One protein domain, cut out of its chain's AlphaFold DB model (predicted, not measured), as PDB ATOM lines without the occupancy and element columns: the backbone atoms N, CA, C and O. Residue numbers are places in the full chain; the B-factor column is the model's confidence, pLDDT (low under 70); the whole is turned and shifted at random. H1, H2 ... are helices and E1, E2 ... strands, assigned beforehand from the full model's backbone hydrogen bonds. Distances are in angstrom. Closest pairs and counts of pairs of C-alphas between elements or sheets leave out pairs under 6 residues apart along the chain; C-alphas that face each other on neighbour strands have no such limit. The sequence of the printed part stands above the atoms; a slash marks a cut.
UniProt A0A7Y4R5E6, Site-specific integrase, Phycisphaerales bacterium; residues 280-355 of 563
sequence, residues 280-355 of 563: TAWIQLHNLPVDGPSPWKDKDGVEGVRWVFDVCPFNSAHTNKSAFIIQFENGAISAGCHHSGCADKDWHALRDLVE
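AT A GLANCE: This is residues 280 to 355 of the 563 residues of the protein "Site-specific integrase" of Phycisphaerales bacterium (UniProt A0A7Y4R5E6). One strongly twisted wall of four strands, E1, E2, E3 and E4 side by side, has a short helix before it and another after it in the printed part: H2, after E4, stands up from the wall over the edge strand E4, and H1, before E1, only grazes it. E1 bends sharply at residue 293, and a long loop, residues 310 to 322, lies where E2 ends and E3 begins. The printed part has 76 residues with two named helices and four named strands, in the order H1 E1 E2 E3 E4 H2. The sheet, in the order E1 - E2 - E3 - E4, is antiparallel throughout, and the class is mixed, helices and strands. The whole is compact, with a radius of gyration of the C-alphas of 11.9 A, and rounded, spanning 31 by 28 by 20 A.

IN THESE COORDINATES: Find C-alpha 290 at (56.725, -0.695, -17.600); here E1 begins, residues 290 to 297, 18.2 A long. E2, residues 303 to 309, measures 19.6 A, and E3, residues 323 to 328, 16.6 A. E4, residues 333 to 337, is 14.2 A long. Go back to C-alpha 280 at (59.205, 9.281, -20.244) for H1, residues 280 to 285, 8.6 A long. H2, residues 347 to 354, runs 11.0 A and ends with C-alpha 354 at (50.698, 7.399, -8.466).

HOW THE PARTS SIT: Begin with the sheet, a meander, each strand the antiparallel neighbour of the one before. E1 and E2 form a hairpin at 152 degrees between their directions; look at N 291 and O 308, 2.8 A apart and within hydrogen-bond range. E2 and E3 form a hairpin at 156 degrees, with N 305 and O 327 within hydrogen-bond range at 2.8 A. E3 and E4 form a hairpin at 162 degrees, with N 326 and O 334 within hydrogen-bond range at 2.8 A. H2 is on the sheet, over E4, at a height over the sheet of 8.5 A; its line rises 63 degrees out of the local plane, and it stands up from the sheet. The closest C-alphas of E4 and H2 are those of Ala 335 and Trp 347, 4.6 A apart. H1 is on the sheet but only grazes it, with its residues 280 to 284. H1 and H2 are apart, and so are E1 and E4. In H1 and H2 every O i to N i+4 pair is within hydrogen-bond range.

THE WHOLE: The two C-alphas farthest apart in the domain, those of Ala 317 and Asn 330, are 32.9 A apart. The printed part has no cut. The link from E2 to E3, 13 residues, is long. The mean pLDDT of the printed part is 87.4; look at residue 299 for the one printed residue under 70.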
ATOM      1  N   THR A 280      58.081  10.143 -20.650       87.44
ATOM      2  CA  THR A 280      59.205   9.281 -20.244       87.44
ATOM      3  C   THR A 280      59.759   9.744 -18.900       87.44
ATOM      4  O   THR A 280      59.891   8.938 -17.978       87.44
ATOM      5  N   ALA A 281      59.996  11.050 -18.751       82.94
ATOM      6  CA  ALA A 281      60.401  11.644 -17.479       82.94
ATOM      7  C   ALA A 281      59.321  11.482 -16.392       82.94
ATOM      8  O   ALA A 281      59.654  11.233 -15.235       82.94
ATOM      9  N   TRP A 282      58.032  11.561 -16.745       91.25
ATOM     10  CA  TRP A 282      56.930  11.308 -15.806       91.25
ATOM     11  C   TRP A 282      56.866   9.833 -15.361       91.25
ATOM     12  O   TRP A 282      56.785   9.558 -14.166       91.25
ATOM     13  N   ILE A 283      56.988   8.873 -16.287       90.19
ATOM     14  CA  ILE A 283      57.062   7.429 -15.988       90.19
ATOM     15  C   ILE A 283      58.217   7.122 -15.022       90.19
ATOM     16  O   ILE A 283      58.036   6.357 -14.073       90.19
ATOM     17  N   GLN A 284      59.378   7.752 -15.233       86.94
ATOM     18  CA  GLN A 284      60.547   7.634 -14.357       86.94
ATOM     19  C   GLN A 284      60.308   8.272 -12.980       86.94
ATOM     20  O   GLN A 284      60.553   7.629 -11.963       86.94
ATOM     21  N   LEU A 285      59.777   9.500 -12.928       85.81
ATOM     22  CA  LEU A 285      59.469  10.218 -11.684       85.81
ATOM     23  C   LEU A 285      58.513   9.428 -10.773       85.81
ATOM     24  O   LEU A 285      58.694   9.400  -9.557       85.81
ATOM     25  N   HIS A 286      57.525   8.760 -11.370       87.00
ATOM     26  CA  HIS A 286      56.534   7.946 -10.664       87.00
ATOM     27  C   HIS A 286      56.923   6.461 -10.532       87.00
ATOM     28  O   HIS A 286      56.123   5.671 -10.036       87.00
ATOM     29  N   ASN A 287      58.156   6.087 -10.912       89.19
ATOM     30  CA  ASN A 287      58.734   4.741 -10.777       89.19
ATOM     31  C   ASN A 287      57.828   3.612 -11.313       89.19
ATOM     32  O   ASN A 287      57.684   2.561 -10.686       89.19
ATOM     33  N   LEU A 288      57.184   3.828 -12.465       92.88
ATOM     34  CA  LEU A 288      56.221   2.866 -13.007       92.88
ATOM     35  C   LEU A 288      56.927   1.643 -13.627       92.88
ATOM     36  O   LEU A 288      57.770   1.824 -14.508       92.88
ATOM     37  N   PRO A 289      56.572   0.401 -13.238       91.94
ATOM     38  CA  PRO A 289      57.186  -0.809 -13.779       91.94
ATOM     39  C   PRO A 289      56.601  -1.136 -15.162       91.94
ATOM     40  O   PRO A 289      55.627  -1.886 -15.278       91.94
ATOM     41  N   VAL A 290      57.176  -0.536 -16.209       95.19
ATOM     42  CA  VAL A 290      56.725  -0.695 -17.600       95.19
ATOM     43  C   VAL A 290      57.851  -1.037 -18.579       95.19
ATOM     44  O   VAL A 290      58.891  -0.385 -18.606       95.19
ATOM     45  N   ASP A 291      57.580  -1.994 -19.464       93.25
ATOM     46  CA  ASP A 291      58.334  -2.221 -20.695       93.25
ATOM     47  C   ASP A 291      58.031  -1.104 -21.700       93.25
ATOM     48  O   ASP A 291      56.874  -0.898 -22.080       93.25
ATOM     49  N   GLY A 292      59.057  -0.411 -22.187       90.81
ATOM     50  CA  GLY A 292      58.938   0.570 -23.267       90.81
ATOM     51  C   GLY A 292      60.041   1.633 -23.226       90.81
ATOM     52  O   GLY A 292      60.934   1.555 -22.384       90.81
ATOM     53  N   PRO A 293      59.989   2.651 -24.104       92.12
ATOM     54  CA  PRO A 293      58.989   2.860 -25.155       92.12
ATOM     55  C   PRO A 293      59.037   1.806 -26.274       92.12
ATOM     56  O   PRO A 293      60.048   1.145 -26.501       92.12
ATOM     57  N   SER A 294      57.944   1.659 -27.018       93.75
ATOM     58  CA  SER A 294      57.895   0.882 -28.265       93.75
ATOM     59  C   SER A 294      56.901   1.492 -29.261       93.75
ATOM     60  O   SER A 294      55.871   2.009 -28.822       93.75
ATOM     61  N   PRO A 295      57.153   1.430 -30.584       94.44
ATOM     62  CA  PRO A 295      56.192   1.880 -31.588       94.44
ATOM     63  C   PRO A 295      54.858   1.139 -31.471       94.44
ATOM     64  O   PRO A 295      54.821  -0.071 -31.232       94.44
ATOM     65  N   TRP A 296      53.757   1.858 -31.655       92.50
ATOM     66  CA  TRP A 296      52.409   1.312 -31.579       92.50
ATOM     67  C   TRP A 296      51.506   1.927 -32.645       92.50
ATOM     68  O   TRP A 296      51.643   3.098 -33.001       92.50
ATOM     69  N   LYS A 297      50.574   1.113 -33.149       90.81
ATOM     70  CA  LYS A 297      49.607   1.524 -34.156       90.81
ATOM     71  C   LYS A 297      48.235   0.898 -33.922       90.81
ATOM     72  O   LYS A 297      48.093  -0.294 -33.656       90.81
ATOM     73  N   ASP A 298      47.267   1.773 -34.097       80.56
ATOM     74  CA  ASP A 298      45.861   1.624 -34.410       80.56
ATOM     75  C   ASP A 298      45.355   0.480 -35.302       80.56
ATOM     76  O   ASP A 298      46.019   0.134 -36.280       80.56
ATOM     77  N   LYS A 299      44.107   0.024 -35.104       69.69
ATOM     78  CA  LYS A 299      43.329  -0.665 -36.153       69.69
ATOM     79  C   LYS A 299      42.857   0.284 -37.268       69.69
ATOM     80  O   LYS A 299      42.651  -0.169 -38.388       69.69
ATOM     81  N   ASP A 300      42.696   1.571 -36.958       73.12
ATOM     82  CA  ASP A 300      42.234   2.629 -37.865       73.12
ATOM     83  C   ASP A 300      43.420   3.436 -38.434       73.12
ATOM     84  O   ASP A 300      43.248   4.333 -39.258       73.12
ATOM     85  N   GLY A 301      44.643   3.079 -38.028       78.69
ATOM     86  CA  GLY A 301      45.897   3.593 -38.564       78.69
ATOM     87  C   GLY A 301      46.544   4.716 -37.754       78.69
ATOM     88  O   GLY A 301      47.535   5.269 -38.227       78.69
ATOM     89  N   VAL A 302      46.037   5.046 -36.561       78.31
ATOM     90  CA  VAL A 302      46.634   6.082 -35.698       78.31
ATOM     91  C   VAL A 302      47.928   5.569 -35.060       78.31
ATOM     92  O   VAL A 302      47.944   4.484 -34.482       78.31
ATOM     93  N   GLU A 303      49.014   6.339 -35.147       86.94
ATOM     94  CA  GLU A 303      50.330   5.966 -34.611       86.94
ATOM     95  C   GLU A 303      50.648   6.641 -33.265       86.94
ATOM     96  O   GLU A 303      50.074   7.668 -32.879       86.94
ATOM     97  N   GLY A 304      51.563   6.022 -32.520       91.69
ATOM     98  CA  GLY A 304      52.024   6.497 -31.223       91.69
ATOM     99  C   GLY A 304      53.117   5.615 -30.620       91.69
ATOM    100  O   GLY A 304      53.650   4.703 -31.253       91.69
ATOM    101  N   VAL A 305      53.433   5.886 -29.359       95.12
ATOM    102  CA  VAL A 305      54.418   5.159 -28.554       95.12
ATOM    103  C   VAL A 305      53.704   4.512 -27.373       95.12
ATOM    104  O   VAL A 305      52.908   5.168 -26.702       95.12
ATOM    105  N   ARG A 306      53.976   3.231 -27.114       95.88
ATOM    106  CA  ARG A 306      53.376   2.456 -26.022       95.88
ATOM    107  C   ARG A 306      54.416   2.003 -24.999       95.88
ATOM    108  O   ARG A 306      55.521   1.602 -25.358       95.88
ATOM    109  N   TRP A 307      53.977   1.981 -23.747       97.81
ATOM    110  CA  TRP A 307      54.583   1.299 -22.611       97.81
ATOM    111  C   TRP A 307      53.597   0.250 -22.072       97.81
ATOM    112  O   TRP A 307      52.381   0.435 -22.177       97.81
ATOM    113  N   VAL A 308      54.090  -0.857 -21.519       96.06
ATOM    114  CA  VAL A 308      53.277  -2.005 -21.078       96.06
ATOM    115  C   VAL A 308      53.700  -2.434 -19.678       96.06
ATOM    116  O   VAL A 308      54.876  -2.685 -19.451       96.06
ATOM    117  N   PHE A 309      52.761  -2.547 -18.741       96.31
ATOM    118  CA  PHE A 309      53.056  -3.065 -17.403       96.31
ATOM    119  C   PHE A 309      53.085  -4.596 -17.420       96.31
ATOM    120  O   PHE A 309      52.172  -5.210 -17.973       96.31
ATOM    121  N   ASP A 310      54.061  -5.213 -16.748       91.38
ATOM    122  CA  ASP A 310      54.060  -6.663 -16.488       91.38
ATOM    123  C   ASP A 310      52.838  -7.095 -15.674       91.38
ATOM    124  O   ASP A 310      52.109  -8.022 -16.038       91.38
ATOM    125  N   VAL A 311      52.598  -6.365 -14.586       93.81
ATOM    126  CA  VAL A 311      51.477  -6.553 -13.669       93.81
ATOM    127  C   VAL A 311      50.650  -5.278 -13.666       93.81
ATOM    128  O   VAL A 311      51.189  -4.186 -13.496       93.81
ATOM    129  N   CYS A 312      49.337  -5.393 -13.864       94.19
ATOM    130  CA  CYS A 312      48.463  -4.226 -13.910       94.19
ATOM    131  C   CYS A 312      48.541  -3.413 -12.603       94.19
ATOM    132  O   CYS A 312      48.286  -3.974 -11.534       94.19
ATOM    133  N   PRO A 313      48.779  -2.089 -12.663       93.56
ATOM    134  CA  PRO A 313      48.869  -1.255 -11.463       93.56
ATOM    135  C   PRO A 313      47.545  -1.199 -10.679       93.56
ATOM    136  O   PRO A 313      47.542  -0.909  -9.489       93.56
ATOM    137  N   PHE A 314      46.418  -1.520 -11.324       91.81
ATOM    138  CA  PHE A 314      45.086  -1.528 -10.714       91.81
ATOM    139  C   PHE A 314      44.677  -2.879 -10.101       91.81
ATOM    140  O   PHE A 314      43.703  -2.923  -9.354       91.81
ATOM    141  N   ASN A 315      45.360  -3.981 -10.440       89.31
ATOM    142  CA  ASN A 315      45.059  -5.319  -9.921       89.31
ATOM    143  C   ASN A 315      46.262  -6.262 -10.103       89.31
ATOM    144  O   ASN A 315      46.594  -6.647 -11.226       89.31
ATOM    145  N   SER A 316      46.856  -6.707  -8.994       92.62
ATOM    146  CA  SER A 316      48.029  -7.591  -8.980       92.62
ATOM    147  C   SER A 316      47.795  -8.981  -9.588       92.62
ATOM    148  O   SER A 316      48.761  -9.640  -9.966       92.62
ATOM    149  N   ALA A 317      46.543  -9.425  -9.747       90.12
ATOM    150  CA  ALA A 317      46.218 -10.683 -10.425       90.12
ATOM    151  C   ALA A 317      46.347 -10.608 -11.962       90.12
ATOM    152  O   ALA A 317      46.374 -11.636 -12.636       90.12
ATOM    153  N   HIS A 318      46.415  -9.408 -12.549       91.69
ATOM    154  CA  HIS A 318      46.504  -9.212 -13.998       91.69
ATOM    155  C   HIS A 318      47.978  -9.165 -14.457       91.69
ATOM    156  O   HIS A 318      48.505  -8.099 -14.772       91.69
ATOM    157  N   THR A 319      48.637 -10.326 -14.492       91.88
ATOM    158  CA  THR A 319      50.088 -10.506 -14.753       91.88
ATOM    159  C   THR A 319      50.452 -10.803 -16.221       91.88
ATOM    160  O   THR A 319      51.559 -11.231 -16.535       91.88
ATOM    161  N   ASN A 320      49.506 -10.632 -17.145       89.38
ATOM    162  CA  ASN A 320      49.591 -11.081 -18.540       89.38
ATOM    163  C   ASN A 320      49.924  -9.950 -19.538       89.38
ATOM    164  O   ASN A 320      49.434  -9.976 -20.668       89.38
ATOM    165  N   LYS A 321      50.707  -8.937 -19.125       92.12
ATOM    166  CA  LYS A 321      51.074  -7.758 -19.947       92.12
ATOM    167  C   LYS A 321      49.870  -7.040 -20.605       92.12
ATOM    168  O   LYS A 321      49.966  -6.484 -21.699       92.12
ATOM    169  N   SER A 322      48.705  -7.064 -19.949       88.62
ATOM    170  CA  SER A 322      47.432  -6.535 -20.480       88.62
ATOM    171  C   SER A 322      47.154  -5.067 -20.152       88.62
ATOM    172  O   SER A 322      46.131  -4.541 -20.598       88.62
ATOM    173  N   ALA A 323      48.016  -4.419 -19.364       93.94
ATOM    174  CA  ALA A 323      47.897  -3.017 -18.980       93.94
ATOM    175  C   ALA A 323      48.961  -2.156 -19.673       93.94
ATOM    176  O   ALA A 323      50.088  -2.602 -19.880       93.94
ATOM    177  N   PHE A 324      48.611  -0.924 -20.042       96.19
ATOM    178  CA  PHE A 324      49.425  -0.094 -20.934       96.19
ATOM    179  C   PHE A 324      49.318   1.408 -20.643       96.19
ATOM    180  O   PHE A 324      48.357   1.869 -20.028       96.19
ATOM    181  N   ILE A 325      50.278   2.162 -21.184       97.06
ATOM    182  CA  ILE A 325      50.225   3.612 -21.413       97.06
ATOM    183  C   ILE A 325      50.554   3.851 -22.893       97.06
ATOM    184  O   ILE A 325      51.457   3.211 -23.426       97.06
ATOM    185  N   ILE A 326      49.842   4.746 -23.572       92.69
ATOM    186  CA  ILE A 326      50.059   5.126 -24.976       92.69
ATOM    187  C   ILE A 326      50.125   6.650 -25.066       92.69
ATOM    188  O   ILE A 326      49.220   7.325 -24.580       92.69
ATOM    189  N   GLN A 327      51.141   7.185 -25.743       92.31
ATOM    190  CA  GLN A 327      51.193   8.579 -26.186       92.31
ATOM    191  C   GLN A 327      51.058   8.631 -27.710       92.31
ATOM    192  O   GLN A 327      51.856   8.037 -28.432       92.31
ATOM    193  N   PHE A 328      50.038   9.326 -28.201       85.31
ATOM    194  CA  PHE A 328      49.791   9.513 -29.633       85.31
ATOM    195  C   PHE A 328      50.675  10.641 -30.192       85.31
ATOM    196  O   PHE A 328      51.072  11.536 -29.444       85.31
ATOM    197  N   GLU A 329      50.915  10.677 -31.510       80.38
ATOM    198  CA  GLU A 329      51.714  11.744 -32.158       80.38
ATOM    199  C   GLU A 329      51.235  13.175 -31.838       80.38
ATOM    200  O   GLU A 329      52.020  14.121 -31.802       80.38
ATOM    201  N   ASN A 330      49.935  13.349 -31.585       73.94
ATOM    202  CA  ASN A 330      49.332  14.639 -31.237       73.94
ATOM    203  C   ASN A 330      49.562  15.068 -29.767       73.94
ATOM    204  O   ASN A 330      49.047  16.108 -29.350       73.94
ATOM    205  N   GLY A 331      50.305  14.279 -28.985       76.00
ATOM    206  CA  GLY A 331      50.613  14.522 -27.576       76.00
ATOM    207  C   GLY A 331      49.518  14.109 -26.587       76.00
ATOM    208  O   GLY A 331      49.717  14.268 -25.382       76.00
ATOM    209  N   ALA A 332      48.380  13.577 -27.048       77.88
ATOM    210  CA  ALA A 332      47.388  12.965 -26.168       77.88
ATOM    211  C   ALA A 332      47.940  11.679 -25.536       77.88
ATOM    212  O   ALA A 332      48.776  10.993 -26.127       77.88
ATOM    213  N   ILE A 333      47.448  11.343 -24.342       88.69
ATOM    214  CA  ILE A 333      47.872  10.166 -23.579       88.69
ATOM    215  C   ILE A 333      46.638   9.350 -23.195       88.69
ATOM    216  O   ILE A 333      45.608   9.908 -22.814       88.69
ATOM    217  N   SER A 334      46.756   8.031 -23.303       88.56
ATOM    218  CA  SER A 334      45.781   7.041 -22.847       88.56
ATOM    219  C   SER A 334      46.485   6.002 -21.976       88.56
ATOM    220  O   SER A 334      47.667   5.730 -22.163       88.56
ATOM    221  N   ALA A 335      45.767   5.401 -21.035       92.31
ATOM    222  CA  ALA A 335      46.221   4.239 -20.283       92.31
ATOM    223  C   ALA A 335      45.020   3.347 -19.964       92.31
ATOM    224  O   ALA A 335      43.880   3.804 -20.040       92.31
ATOM    225  N   GLY A 336      45.276   2.091 -19.608       91.31
ATOM    226  CA  GLY A 336      44.240   1.184 -19.119       91.31
ATOM    227  C   GLY A 336      44.665  -0.276 -19.108       91.31
ATOM    228  O   GLY A 336      45.856  -0.581 -19.171       91.31
ATOM    229  N   CYS A 337      43.696  -1.187 -19.001       92.06
ATOM    230  CA  CYS A 337      43.919  -2.634 -19.000       92.06
ATOM    231  C   CYS A 337      42.785  -3.372 -19.727       92.06
ATOM    232  O   CYS A 337      41.622  -2.998 -19.613       92.06
ATOM    233  N   HIS A 338      43.114  -4.432 -20.469       87.56
ATOM    234  CA  HIS A 338      42.148  -5.162 -21.305       87.56
ATOM    235  C   HIS A 338      41.171  -6.087 -20.548       87.56
ATOM    236  O   HIS A 338      40.287  -6.672 -21.176       87.56
ATOM    237  N   HIS A 339      41.294  -6.240 -19.227       79.44
ATOM    238  CA  HIS A 339      40.349  -7.028 -18.428       79.44
ATOM    239  C   HIS A 339      39.077  -6.239 -18.088       79.44
ATOM    240  O   HIS A 339      39.132  -5.052 -17.775       79.44
ATOM    241  N   SER A 340      37.927  -6.921 -18.052       75.25
ATOM    242  CA  SER A 340      36.623  -6.320 -17.718       75.25
ATOM    243  C   SER A 340      36.596  -5.640 -16.344       75.25
ATOM    244  O   SER A 340      36.013  -4.568 -16.210       75.25
ATOM    245  N   GLY A 341      37.291  -6.202 -15.348       75.25
ATOM    246  CA  GLY A 341      37.465  -5.605 -14.015       75.25
ATOM    247  C   GLY A 341      38.329  -4.335 -13.971       75.25
ATOM    248  O   GLY A 341      38.601  -3.829 -12.887       75.25
ATOM    249  N   CYS A 342      38.787  -3.830 -15.120       77.88
ATOM    250  CA  CYS A 342      39.504  -2.561 -15.250       77.88
ATOM    251  C   CYS A 342      38.884  -1.625 -16.306       77.88
ATOM    252  O   CYS A 342      39.564  -0.722 -16.787       77.88
ATOM    253  N   ALA A 343      37.614  -1.826 -16.680       70.88
ATOM    254  CA  ALA A 343      36.947  -1.041 -17.725       70.88
ATOM    255  C   ALA A 343      36.832   0.470 -17.418       70.88
ATOM    256  O   ALA A 343      36.679   1.265 -18.341       70.88
ATOM    257  N   ASP A 344      36.925   0.865 -16.146       72.62
ATOM    258  CA  ASP A 344      36.920   2.254 -15.672       72.62
ATOM    259  C   ASP A 344      38.331   2.846 -15.472       72.62
ATOM    260  O   ASP A 344      38.471   4.002 -15.074       72.62
ATOM    261  N   LYS A 345      39.391   2.059 -15.701       83.06
ATOM    262  CA  LYS A 345      40.770   2.461 -15.401       83.06
ATOM    263  C   LYS A 345      41.413   3.112 -16.616       83.06
ATOM    264  O   LYS A 345      41.921   2.428 -17.500       83.06
ATOM    265  N   ASP A 346      41.383   4.438 -16.638       81.00
ATOM    266  CA  ASP A 346      41.935   5.271 -17.702       81.00
ATOM    267  C   ASP A 346      43.267   5.955 -17.298       81.00
ATOM    268  O   ASP A 346      43.886   5.641 -16.278       81.00
ATOM    269  N   TRP A 347      43.707   6.941 -18.089       90.12
ATOM    270  CA  TRP A 347      44.847   7.805 -17.760       90.12
ATOM    271  C   TRP A 347      44.652   8.611 -16.463       90.12
ATOM    272  O   TRP A 347      45.600   8.760 -15.693       90.12
ATOM    273  N   HIS A 348      43.444   9.104 -16.177       83.31
ATOM    274  CA  HIS A 348      43.165   9.829 -14.935       83.31
ATOM    275  C   HIS A 348      43.218   8.872 -13.728       83.31
ATOM    276  O   HIS A 348      43.839   9.204 -12.720       83.31
ATOM    277  N   ALA A 349      42.665   7.660 -13.848       80.25
ATOM    278  CA  ALA A 349      42.757   6.626 -12.814       80.25
ATOM    279  C   ALA A 349      44.207   6.184 -12.534       80.25
ATOM    280  O   ALA A 349      44.551   5.921 -11.381       80.25
ATOM    281  N   LEU A 350      45.080   6.133 -13.552       88.19
ATOM    282  CA  LEU A 350      46.508   5.860 -13.341       88.19
ATOM    283  C   LEU A 350      47.170   6.956 -12.497       88.19
ATOM    284  O   LEU A 350      47.887   6.649 -11.547       88.19
ATOM    285  N   ARG A 351      46.902   8.231 -12.806       86.94
ATOM    286  CA  ARG A 351      47.455   9.370 -12.054       86.94
ATOM    287  C   ARG A 351      46.930   9.438 -10.619       86.94
ATOM    288  O   ARG A 351      47.694   9.780  -9.723       86.94
ATOM    289  N   ASP A 352      45.683   9.036 -10.370       82.88
ATOM    290  CA  ASP A 352      45.135   8.924  -9.007       82.88
ATOM    291  C   ASP A 352      45.894   7.945  -8.116       82.88
ATOM    292  O   ASP A 352      46.014   8.179  -6.914       82.88
ATOM    293  N   LEU A 353      46.423   6.870  -8.698       86.44
ATOM    294  CA  LEU A 353      47.188   5.869  -7.969       86.44
ATOM    295  C   LEU A 353      48.618   6.339  -7.637       86.44
ATOM    296  O   LEU A 353      49.166   5.913  -6.622       86.44
ATOM    297  N   VAL A 354      49.233   7.180  -8.483       85.44
ATOM    298  CA  VAL A 354      50.698   7.399  -8.466       85.44
ATOM    299  C   VAL A 354      51.158   8.855  -8.346       85.44
ATOM    300  O   VAL A 354      52.331   9.086  -8.060       85.44
ATOM    301  N   GLU A 355      50.274   9.844  -8.509       80.62
ATOM    302  CA  GLU A 355      50.597  11.282  -8.460       80.62
ATOM    303  C   GLU A 355      49.797  12.015  -7.351       80.62
ATOM    304  O   GLU A 355      48.887  12.796  -7.646       80.62
TER     305      GLU A 355